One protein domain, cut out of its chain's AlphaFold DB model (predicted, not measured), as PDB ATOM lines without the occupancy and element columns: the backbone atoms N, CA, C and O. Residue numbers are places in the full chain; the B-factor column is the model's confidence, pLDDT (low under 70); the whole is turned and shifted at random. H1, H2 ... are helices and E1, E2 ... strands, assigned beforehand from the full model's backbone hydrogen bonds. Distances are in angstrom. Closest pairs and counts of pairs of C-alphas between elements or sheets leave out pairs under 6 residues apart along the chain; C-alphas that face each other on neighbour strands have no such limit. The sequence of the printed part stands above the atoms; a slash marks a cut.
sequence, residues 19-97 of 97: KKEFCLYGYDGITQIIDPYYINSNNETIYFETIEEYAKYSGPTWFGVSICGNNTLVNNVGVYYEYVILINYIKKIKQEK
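This is residues 19 to 97 of the 97 residues of an uncharacterized protein of Neocallimastix californiae (UniProt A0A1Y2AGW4). A twisted, curled sheet of five strands has the short helix H1 over one face; the small hairpin of E3 and E4 lies at one end of the long axis, and a tail with helix H2, residues 86 to 97, sticks out at the other. The printed part has 79 residues, with seven named strands and two named helices in the order E1 E2 E3 E4 H1 E5 E6 E7 H2. The large sheet runs E2 E1 E5 E6 E7, antiparallel throughout, and the class is mixed, helices and strands. The whole is loose, with a radius of gyration of the C-alphas of 15.1 A and spans of 60 by 25 by 21 A.

E1, residues 21 to 26, and E2, residues 29 to 34, form a hairpin, with N 24 and O 31 at 2.8 A, within hydrogen-bond range. E2, an edge strand, runs on into E3, residues 37 to 39, at 67 degrees. E3 forms a hairpin with E4, residues 45 to 47, where N 38 and O 46 are 2.9 A apart. H1, residues 51 to 58, is on the five-stranded sheet at a height over the sheet of 8.0 A. It is over E5, residues 64 to 67, and only just not over E1, on which 2 of its 8 C-alphas fall. On the local plane it stands at 41 degrees to E5, slantwise to the strands. The closest C-alphas of H1 and E5 are those of Ala 55 and Val 65, 5.5 A apart. E5 is the antiparallel neighbour of E1, with N 23 and O 66 at 2.8 A. E5, E6, residues 72 to 74, and E7, residues 80 to 82, make a meander, each strand the antiparallel neighbour of the one before. N 65 and O 74 are 2.8 A apart, and N 81 and O 73 are 2.8 A apart. H2, residues 86 to 95, is not on the sheet and stands free. In H1 and H2 every O i to N i+4 pair is within hydrogen-bond range.

E1 begins at C-alpha 21 (14.807, -19.065, 18.971) and is 16.4 A long; E2 is 16.7 A long. H1 measures 10.1 A and E5 10.6 A, while E3, E4, E6 and E7 have three residues each. H2, 14.5 A long, ends at C-alpha 95 (-0.391, 7.178, 13.556).

The C-alphas farthest apart are those of Asn 42 and Lys 97, at 59.9 A. Without residues 86 to 97 the body spans 41 by 24 by 20 A. The sheet is only just strongly twisted, its C-alphas lying up to 4.3 A off its best plane. The printed part has no cut, and the links between the named elements are tight. Mean pLDDT of the printed part is 90.8; residues 87 to 89 and residue 97 are under 70.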
ATOM      1  N   LYS A  19      10.800 -25.041  18.330       83.44
ATOM      2  CA  LYS A  19      12.212 -24.684  18.498       83.44
ATOM      3  C   LYS A  19      12.330 -23.372  19.263       83.44
ATOM      4  O   LYS A  19      11.591 -22.424  18.984       83.44
ATOM      5  N   LYS A  20      13.266 -23.307  20.207       91.12
ATOM      6  CA  LYS A  20      13.557 -22.076  20.941       91.12
ATOM      7  C   LYS A  20      14.481 -21.214  20.097       91.12
ATOM      8  O   LYS A  20      15.594 -21.614  19.773       91.12
ATOM      9  N   GLU A  21      14.023 -20.021  19.751       96.25
ATOM     10  CA  GLU A  21      14.807 -19.065  18.971       96.25
ATOM     11  C   GLU A  21      15.194 -17.873  19.840       96.25
ATOM     12  O   GLU A  21      14.348 -17.052  20.216       96.25
ATOM     13  N   PHE A  22      16.482 -17.784  20.169       97.25
ATOM     14  CA  PHE A  22      17.056 -16.692  20.948       97.25
ATOM     15  C   PHE A  22      17.874 -15.768  20.048       97.25
ATOM     16  O   PHE A  22      18.551 -16.206  19.121       97.25
ATOM     17  N   CYS A  23      17.815 -14.475  20.332       96.50
ATOM     18  CA  CYS A  23      18.499 -13.437  19.578       96.50
ATOM     19  C   CYS A  23      19.493 -12.731  20.504       96.50
ATOM     20  O   CYS A  23      19.084 -12.163  21.516       96.50
ATOM     21  N   LEU A  24      20.787 -12.773  20.173       96.81
ATOM     22  CA  LEU A  24      21.834 -12.068  20.913       96.81
ATOM     23  C   LEU A  24      22.109 -10.714  20.270       96.81
ATOM     24  O   LEU A  24      22.297 -10.622  19.057       96.81
ATOM     25  N   TYR A  25      22.169  -9.679  21.098       95.00
ATOM     26  CA  TYR A  25      22.388  -8.300  20.678       95.00
ATOM     27  C   TYR A  25      23.824  -7.917  20.997       95.00
ATOM     28  O   TYR A  25      24.220  -7.909  22.161       95.00
ATOM     29  N   GLY A  26      24.607  -7.618  19.969       92.81
ATOM     30  CA  GLY A  26      25.994  -7.186  20.095       92.81
ATOM     31  C   GLY A  26      26.263  -5.926  19.284       92.81
ATOM     32  O   GLY A  26      25.376  -5.385  18.621       92.81
ATOM     33  N   TYR A  27      27.512  -5.466  19.320       88.69
ATOM     34  CA  TYR A  27      27.953  -4.300  18.549       88.69
ATOM     35  C   TYR A  27      27.765  -4.482  17.036       88.69
ATOM     36  O   TYR A  27      27.405  -3.530  16.349       88.69
ATOM     37  N   ASP A  28      27.935  -5.709  16.538       90.25
ATOM     38  CA  ASP A  28      27.840  -6.039  15.111       90.25
ATOM     39  C   ASP A  28      26.403  -6.337  14.642       90.25
ATOM     40  O   ASP A  28      26.174  -6.665  13.478       90.25
ATOM     41  N   GLY A  29      25.416  -6.217  15.537       90.38
ATOM     42  CA  GLY A  29      24.003  -6.447  15.246       90.38
ATOM     43  C   GLY A  29      23.391  -7.595  16.045       90.38
ATOM     44  O   GLY A  29      23.775  -7.862  17.185       90.38
ATOM     45  N   ILE A  30      22.382  -8.240  15.453       93.81
ATOM     46  CA  ILE A  30      21.580  -9.290  16.093       93.81
ATOM     47  C   ILE A  30      21.955 -10.646  15.495       93.81
ATOM     48  O   ILE A  30      21.861 -10.832  14.283       93.81
ATOM     49  N   THR A  31      22.339 -11.597  16.345       96.12
ATOM     50  CA  THR A  31      22.624 -12.985  15.951       96.12
ATOM     51  C   THR A  31      21.503 -13.901  16.430       96.12
ATOM     52  O   THR A  31      21.230 -13.961  17.626       96.12
ATOM     53  N   GLN A  32      20.862 -14.624  15.509       97.00
ATOM     54  CA  GLN A  32      19.847 -15.629  15.833       97.00
ATOM     55  C   GLN A  32      20.511 -16.969  16.157       97.00
ATOM     56  O   GLN A  32      21.360 -17.441  15.402       97.00
ATOM     57  N   ILE A  33      20.080 -17.598  17.247       96.75
ATOM     58  CA  ILE A  33      20.491 -18.932  17.676       96.75
ATOM     59  C   ILE A  33      19.243 -19.780  17.910       96.75
ATOM     60  O   ILE A  33      18.287 -19.346  18.550       96.75
ATOM     61  N   ILE A  34      19.267 -20.996  17.378       96.31
ATOM     62  CA  ILE A  34      18.173 -21.961  17.464       96.31
ATOM     63  C   ILE A  34      18.601 -23.071  18.419       96.31
ATOM     64  O   ILE A  34      19.690 -23.616  18.255       96.31
ATOM     65  N   ASP A  35      17.745 -23.384  19.390       95.75
ATOM     66  CA  ASP A  35      17.947 -24.404  20.423       95.75
ATOM     67  C   ASP A  35      19.350 -24.322  21.066       95.75
ATOM     68  O   ASP A  35      20.133 -25.272  20.977       95.75
ATOM     69  N   PRO A  36      19.716 -23.176  21.683       96.69
ATOM     70  CA  PRO A  36      21.045 -22.995  22.257       96.69
ATOM     71  C   PRO A  36      21.328 -24.045  23.333       96.69
ATOM     72  O   PRO A  36      20.470 -24.344  24.166       96.69
ATOM     73  N   TYR A  37      22.555 -24.569  23.344       97.25
ATOM     74  CA  TYR A  37      22.974 -25.623  24.264       97.25
ATOM     75  C   TYR A  37      24.443 -25.495  24.676       97.25
ATOM     76  O   TYR A  37      25.228 -24.779  24.051       97.25
ATOM     77  N   TYR A  38      24.825 -26.239  25.711       96.56
ATOM     78  CA  TYR A  38      26.216 -26.521  26.057       96.56
ATOM     79  C   TYR A  38      26.401 -28.011  26.369       96.56
ATOM     80  O   TYR A  38      25.435 -28.735  26.611       96.56
ATOM     81  N   ILE A  39      27.651 -28.472  26.348       97.69
ATOM     82  CA  ILE A  39      28.018 -29.828  26.771       97.69
ATOM     83  C   ILE A  39      28.553 -29.743  28.198       97.69
ATOM     84  O   ILE A  39      29.479 -28.974  28.468       97.69
ATOM     85  N   ASN A  40      27.954 -30.494  29.120       96.56
ATOM     86  CA  ASN A  40      28.398 -30.517  30.514       96.56
ATOM     87  C   ASN A  40      29.609 -31.454  30.718       96.56
ATOM     88  O   ASN A  40      30.073 -32.130  29.800       96.56
ATOM     89  N   SER A  41      30.117 -31.536  31.950       97.69
ATOM     90  CA  SER A  41      31.248 -32.410  32.301       97.69
ATOM     91  C   SER A  41      30.980 -33.908  32.110       97.69
ATOM     92  O   SER A  41      31.926 -34.684  32.038       97.69
ATOM     93  N   ASN A  42      29.710 -34.312  32.026       98.12
ATOM     94  CA  ASN A  42      29.282 -35.693  31.803       98.12
ATOM     95  C   ASN A  42      29.071 -36.002  30.310       98.12
ATOM     96  O   ASN A  42      28.599 -37.085  29.974       98.12
ATOM     97  N   ASN A  43      29.425 -35.071  29.415       97.44
ATOM     98  CA  ASN A  43      29.220 -35.171  27.971       97.44
ATOM     99  C   ASN A  43      27.735 -35.210  27.549       97.44
ATOM    100  O   ASN A  43      27.382 -35.766  26.508       97.44
ATOM    101  N   GLU A  44      26.859 -34.607  28.352       98.31
ATOM    102  CA  GLU A  44      25.429 -34.483  28.071       98.31
ATOM    103  C   GLU A  44      25.139 -33.129  27.412       98.31
ATOM    104  O   GLU A  44      25.719 -32.105  27.783       98.31
ATOM    105  N   THR A  45      24.226 -33.119  26.436       97.81
ATOM    106  CA  THR A  45      23.744 -31.885  25.797       97.81
ATOM    107  C   THR A  45      22.658 -31.264  26.660       97.81
ATOM    108  O   THR A  45      21.592 -31.857  26.827       97.81
ATOM    109  N   ILE A  46      22.922 -30.073  27.188       97.44
ATOM    110  CA  ILE A  46      21.980 -29.320  28.013       97.44
ATOM    111  C   ILE A  46      21.528 -28.090  27.234       97.44
ATOM    112  O   ILE A  46      22.343 -27.228  26.905       97.44
ATOM    113  N   TYR A  47      20.234 -28.022  26.938       96.62
ATOM    114  CA  TYR A  47      19.619 -26.881  26.269       96.62
ATOM    115  C   TYR A  47      19.297 -25.783  27.281       96.62
ATOM    116  O   TYR A  47      18.930 -26.070  28.419       96.62
ATOM    117  N   PHE A  48      19.431 -24.527  26.864       96.94
ATOM    118  CA  PHE A  48      18.977 -23.397  27.667       96.94
ATOM    119  C   PHE A  48      17.458 -23.274  27.572       96.94
ATOM    120  O   PHE A  48      16.885 -23.274  26.479       96.94
ATOM    121  N   GLU A  49      16.803 -23.149  28.724       95.44
ATOM    122  CA  GLU A  49      15.347 -23.057  28.779       95.44
ATOM    123  C   GLU A  49      14.874 -21.606  28.715       95.44
ATOM    124  O   GLU A  49      13.801 -21.331  28.172       95.44
ATOM    125  N   THR A  50      15.689 -20.673  29.214       96.94
ATOM    126  CA  THR A  50      15.326 -19.258  29.299       96.94
ATOM    127  C   THR A  50      16.413 -18.324  28.762       96.94
ATOM    128  O   THR A  50      17.596 -18.667  28.668       96.94
ATOM    129  N   ILE A  51      16.000 -17.104  28.410       97.38
ATOM    130  CA  ILE A  51      16.908 -16.060  27.923       97.38
ATOM    131  C   ILE A  51      17.861 -15.573  29.021       97.38
ATOM    132  O   ILE A  51      18.973 -15.163  28.714       97.38
ATOM    133  N   GLU A  52      17.470 -15.661  30.293       98.19
ATOM    134  CA  GLU A  52      18.283 -15.291  31.453       98.19
ATOM    135  C   GLU A  52      19.442 -16.270  31.652       98.19
ATOM    136  O   GLU A  52      20.584 -15.850  31.857       98.19
ATOM    137  N   GLU A  53      19.167 -17.577  31.564       97.88
ATOM    138  CA  GLU A  53      20.202 -18.611  31.646       97.88
ATOM    139  C   GLU A  53      21.207 -18.452  30.508       97.88
ATOM    140  O   GLU A  53      22.421 -18.471  30.734       97.88
ATOM    141  N   TYR A  54      20.699 -18.235  29.291       97.81
ATOM    142  CA  TYR A  54      21.553 -18.082  28.127       97.81
ATOM    143  C   TYR A  54      22.341 -16.769  28.141       97.81
ATOM    144  O   TYR A  54      23.529 -16.793  27.838       97.81
ATOM    145  N   ALA A  55      21.751 -15.647  28.572       97.81
ATOM    146  CA  ALA A  55      22.456 -14.371  28.715       97.81
ATOM    147  C   ALA A  55      23.585 -14.452  29.748       97.81
ATOM    148  O   ALA A  55      24.686 -13.932  29.540       97.81
ATOM    149  N   LYS A  56      23.331 -15.132  30.872       98.00
ATOM    150  CA  LYS A  56      24.352 -15.382  31.892       98.00
ATOM    151  C   LYS A  56      25.501 -16.218  31.330       98.00
ATOM    152  O   LYS A  56      26.658 -15.914  31.613       98.00
ATOM    153  N   TYR A  57      25.191 -17.241  30.533       97.06
ATOM    154  CA  TYR A  57      26.188 -18.098  29.893       97.06
ATOM    155  C   TYR A  57      26.975 -17.384  28.787       97.06
ATOM    156  O   TYR A  57      28.196 -17.510  28.727       97.06
ATOM    157  N   SER A  58      26.301 -16.605  27.935       95.06
ATOM    158  CA  SER A  58      26.920 -15.874  26.822       95.06
ATOM    159  C   SER A  58      27.893 -14.794  27.294       95.06
ATOM    160  O   SER A  58      28.790 -14.393  26.554       95.06
ATOM    161  N   GLY A  59      27.718 -14.323  28.531       94.25
ATOM    162  CA  GLY A  59      28.623 -13.387  29.174       94.25
ATOM    163  C   GLY A  59      28.470 -11.939  28.688       94.25
ATOM    164  O   GLY A  59      27.592 -11.624  27.884       94.25
ATOM    165  N   PRO A  60      29.324 -11.036  29.199       93.81
ATOM    166  CA  PRO A  60      29.169  -9.587  29.053       93.81
ATOM    167  C   PRO A  60      29.540  -9.041  27.667       93.81
ATOM    168  O   PRO A  60      29.399  -7.847  27.426       93.81
ATOM    169  N   THR A  61      30.040  -9.883  26.754       93.25
ATOM    170  CA  THR A  61      30.323  -9.484  25.365       93.25
ATOM    171  C   THR A  61      29.049  -9.089  24.615       93.25
ATOM    172  O   THR A  61      29.103  -8.292  23.680       93.25
ATOM    173  N   TRP A  62      27.904  -9.622  25.040       95.38
ATOM    174  CA  TRP A  62      26.597  -9.321  24.477       95.38
ATOM    175  C   TRP A  62      25.857  -8.313  25.353       95.38
ATOM    176  O   TRP A  62      25.879  -8.404  26.580       95.38
ATOM    177  N   PHE A  63      25.144  -7.379  24.724       94.44
ATOM    178  CA  PHE A  63      24.248  -6.455  25.423       94.44
ATOM    179  C   PHE A  63      23.097  -7.194  26.101       94.44
ATOM    180  O   PHE A  63      22.651  -6.807  27.179       94.44
ATOM    181  N   GLY A  64      22.641  -8.276  25.477       96.56
ATOM    182  CA  GLY A  64      21.733  -9.227  26.085       96.56
ATOM    183  C   GLY A  64      21.086 -10.152  25.070       96.56
ATOM    184  O   GLY A  64      21.442 -10.166  23.889       96.56
ATOM    185  N   VAL A  65      20.139 -10.933  25.569       97.75
ATOM    186  CA  VAL A  65      19.438 -11.986  24.843       97.75
ATOM    187  C   VAL A  65      17.941 -11.714  24.901       97.75
ATOM    188  O   VAL A  65      17.411 -11.403  25.966       97.75
ATOM    189  N   SER A  66      17.250 -11.855  23.774       97.12
ATOM    190  CA  SER A  66      15.785 -11.861  23.712       97.12
ATOM    191  C   SER A  66      15.269 -13.169  23.126       97.12
ATOM    192  O   SER A  66      15.991 -13.890  22.436       97.12
ATOM    193  N   ILE A  67      13.978 -13.432  23.320       96.50
ATOM    194  CA  ILE A  67      13.244 -14.293  22.390       96.50
ATOM    195  C   ILE A  67      13.211 -13.552  21.050       96.50
ATOM    196  O   ILE A  67      12.951 -12.343  21.017       96.50
ATOM    197  N   CYS A  68      13.513 -14.227  19.944       93.44
ATOM    198  CA  CYS A  68      13.510 -13.568  18.642       93.44
ATOM    199  C   CYS A  68      12.124 -12.989  18.310       93.44
ATOM    200  O   CYS A  68      11.093 -13.618  18.531       93.44
ATOM    201  N   GLY A  69      12.099 -11.746  17.817       89.25
ATOM    202  CA  GLY A  69      10.863 -10.997  17.558       89.25
ATOM    203  C   GLY A  69      10.242 -10.316  18.786       89.25
ATOM    204  O   GLY A  69       9.351  -9.485  18.614       89.25
ATOM    205  N   ASN A  70      10.721 -10.605  19.999       92.12
ATOM    206  CA  ASN A  70      10.372  -9.863  21.211       92.12
ATOM    207  C   ASN A  70      11.295  -8.642  21.370       92.12
ATOM    208  O   ASN A  70      12.490  -8.725  21.094       92.12
ATOM    209  N   ASN A  71      10.745  -7.512  21.819       91.31
ATOM    210  CA  ASN A  71      11.478  -6.267  22.041       91.31
ATOM    211  C   ASN A  71      12.090  -6.143  23.449       91.31
ATOM    212  O   ASN A  71      12.762  -5.151  23.732       91.31
ATOM    213  N   THR A  72      11.862  -7.122  24.323       95.00
ATOM    214  CA  THR A  72      12.500  -7.210  25.638       95.00
ATOM    215  C   THR A  72      13.716  -8.134  25.574       95.00
ATOM    216  O   THR A  72      13.591  -9.297  25.187       95.00
ATOM    217  N   LEU A  73      14.882  -7.642  25.993       95.31
ATOM    218  CA  LEU A  73      16.101  -8.434  26.177       95.31
ATOM    219  C   LEU A  73      16.561  -8.408  27.639       95.31
ATOM    220  O   LEU A  73      16.274  -7.457  28.364       95.31
ATOM    221  N   VAL A  74      17.318  -9.421  28.053       98.06
ATOM    222  CA  VAL A  74      17.966  -9.501  29.368       98.06
ATOM    223  C   VAL A  74      19.480  -9.590  29.214       98.06
ATOM    224  O   VAL A  74      19.977 -10.295  28.335       98.06
ATOM    225  N   ASN A  75      20.232  -8.864  30.037       97.69
ATOM    226  CA  ASN A  75      21.693  -8.935  30.028       97.69
ATOM    227  C   ASN A  75      22.228 -10.071  30.920       97.69
ATOM    228  O   ASN A  75      21.490 -10.752  31.633       97.69
ATOM    229  N   ASN A  76      23.549 -10.255  30.921       97.50
ATOM    230  CA  ASN A  76      24.220 -11.332  31.652       97.50
ATOM    231  C   ASN A  76      24.102 -11.251  33.190       97.50
ATOM    232  O   ASN A  76      24.454 -12.212  33.875       97.50
ATOM    233  N   VAL A  77      23.633 -10.125  33.736       97.69
ATOM    234  CA  VAL A  77      23.382  -9.934  35.176       97.69
ATOM    235  C   VAL A  77      21.889  -9.949  35.528       97.69
ATOM    236  O   VAL A  77      21.535  -9.691  36.675       97.69
ATOM    237  N   GLY A  78      21.012 -10.279  34.573       97.25
ATOM    238  CA  GLY A  78      19.572 -10.425  34.806       97.25
ATOM    239  C   GLY A  78      18.773  -9.119  34.752       97.25
ATOM    240  O   GLY A  78      17.637  -9.084  35.218       97.25
ATOM    241  N   VAL A  79      19.340  -8.037  34.211       97.81
ATOM    242  CA  VAL A  79      18.624  -6.767  34.020       97.81
ATOM    243  C   VAL A  79      17.933  -6.767  32.661       97.81
ATOM    244  O   VAL A  79      18.561  -7.060  31.642       97.81
ATOM    245  N   TYR A  80      16.649  -6.409  32.658       97.50
ATOM    246  CA  TYR A  80      15.821  -6.338  31.459       97.50
ATOM    247  C   TYR A  80      15.827  -4.941  30.842       97.50
ATOM    248  O   TYR A  80      15.786  -3.932  31.547       97.50
ATOM    249  N   TYR A  81      15.803  -4.906  29.514       93.69
ATOM    250  CA  TYR A  81      15.717  -3.696  28.710       93.69
ATOM    251  C   TYR A  81      14.688  -3.889  27.605       93.69
ATOM    252  O   TYR A  81      14.583  -4.967  27.020       93.69
ATOM    253  N   GLU A  82      13.969  -2.823  27.276       91.81
ATOM    254  CA  GLU A  82      13.186  -2.753  26.048       91.81
ATOM    255  C   GLU A  82      13.957  -1.955  25.004       91.81
ATOM    256  O   GLU A  82      14.451  -0.861  25.289       91.81
ATOM    257  N   TYR A  83      14.042  -2.475  23.783       81.31
ATOM    258  CA  TYR A  83      14.602  -1.734  22.661       81.31
ATOM    259  C   TYR A  83      13.506  -1.337  21.675       81.31
ATOM    260  O   TYR A  83      12.539  -2.060  21.428       81.31
ATOM    261  N   VAL A  84      13.664  -0.156  21.082       78.00
ATOM    262  CA  VAL A  84      12.733   0.350  20.076       78.00
ATOM    263  C   VAL A  84      13.384   0.223  18.709       78.00
ATOM    264  O   VAL A  84      14.381   0.875  18.411       78.00
ATOM    265  N   ILE A  85      12.789  -0.595  17.843       71.38
ATOM    266  CA  ILE A  85      13.164  -0.631  16.430       71.38
ATOM    267  C   ILE A  85      12.707   0.682  15.788       71.38
ATOM    268  O   ILE A  85      11.524   1.024  15.842       71.38
ATOM    269  N   LEU A  86      13.620   1.403  15.133       70.56
ATOM    270  CA  LEU A  86      13.350   2.714  14.525       70.56
ATOM    271  C   LEU A  86      12.148   2.698  13.557       70.56
ATOM    272  O   LEU A  86      11.386   3.658  13.489       70.56
ATOM    273  N   ILE A  87      11.913   1.585  12.856       67.81
ATOM    274  CA  ILE A  87      10.736   1.397  11.989       67.81
ATOM    275  C   ILE A  87       9.426   1.461  12.790       67.81
ATOM    276  O   ILE A  87       8.459   2.078  12.340       67.81
ATOM    277  N   ASN A  88       9.391   0.869  13.986       65.69
ATOM    278  CA  ASN A  88       8.228   0.929  14.872       65.69
ATOM    279  C   ASN A  88       8.038   2.346  15.426       65.69
ATOM    280  O   ASN A  88       6.910   2.833  15.484       65.69
ATOM    281  N   TYR A  89       9.135   3.042  15.735       65.50
ATOM    282  CA  TYR A  89       9.101   4.445  16.148       65.50
ATOM    283  C   TYR A  89       8.514   5.360  15.058       65.50
ATOM    284  O   TYR A  89       7.602   6.144  15.321       65.50
ATOM    285  N   ILE A  90       8.951   5.201  13.804       70.38
ATOM    286  CA  ILE A  90       8.434   5.970  12.660       70.38
ATOM    287  C   ILE A  90       6.950   5.664  12.402       70.38
ATOM    288  O   ILE A  90       6.183   6.575  12.088       70.38
ATOM    289  N   LYS A  91       6.520   4.400  12.536       70.50
ATOM    290  CA  LYS A  91       5.098   4.031  12.427       70.50
ATOM    291  C   LYS A  91       4.249   4.711  13.500       70.50
ATOM    292  O   LYS A  91       3.198   5.242  13.158       70.50
ATOM    293  N   LYS A  92       4.720   4.741  14.750       70.94
ATOM    294  CA  LYS A  92       4.021   5.398  15.864       70.94
ATOM    295  C   LYS A  92       3.799   6.889  15.588       70.94
ATOM    296  O   LYS A  92       2.668   7.355  15.642       70.94
ATOM    297  N   ILE A  93       4.840   7.601  15.150       75.69
ATOM    298  CA  ILE A  93       4.746   9.030  14.790       75.69
ATOM    299  C   ILE A  93       3.728   9.284  13.668       75.69
ATOM    300  O   ILE A  93       3.062  10.315  13.659       75.69
ATOM    301  N   LYS A  94       3.611   8.372  12.696       74.06
ATOM    302  CA  LYS A  94       2.651   8.506  11.588       74.06
ATOM    303  C   LYS A  94       1.201   8.222  11.986       74.06
ATOM    304  O   LYS A  94       0.322   8.643  11.254       74.06
ATOM    305  N   GLN A  95       0.961   7.478  13.064       74.31
ATOM    306  CA  GLN A  95      -0.391   7.178  13.556       74.31
ATOM    307  C   GLN A  95      -0.918   8.247  14.520       74.31
ATOM    308  O   GLN A  95      -2.124   8.375  14.686       74.31
ATOM    309  N   GLU A  96      -0.021   9.007  15.150       70.19
ATOM    310  CA  GLU A  96      -0.349  10.123  16.048       70.19
ATOM    311  C   GLU A  96      -0.551  11.465  15.304       70.19
ATOM    312  O   GLU A  96      -0.796  12.489  15.940       70.19
ATOM    313  N   LYS A  97      -0.450  11.469  13.966       53.75
ATOM    314  CA  LYS A  97      -0.746  12.603  13.073       53.75
ATOM    315  C   LYS A  97      -1.957  12.301  12.204       53.75
ATOM    316  O   LYS A  97      -2.713  13.260  11.945       53.75
TER     317      LYS A  97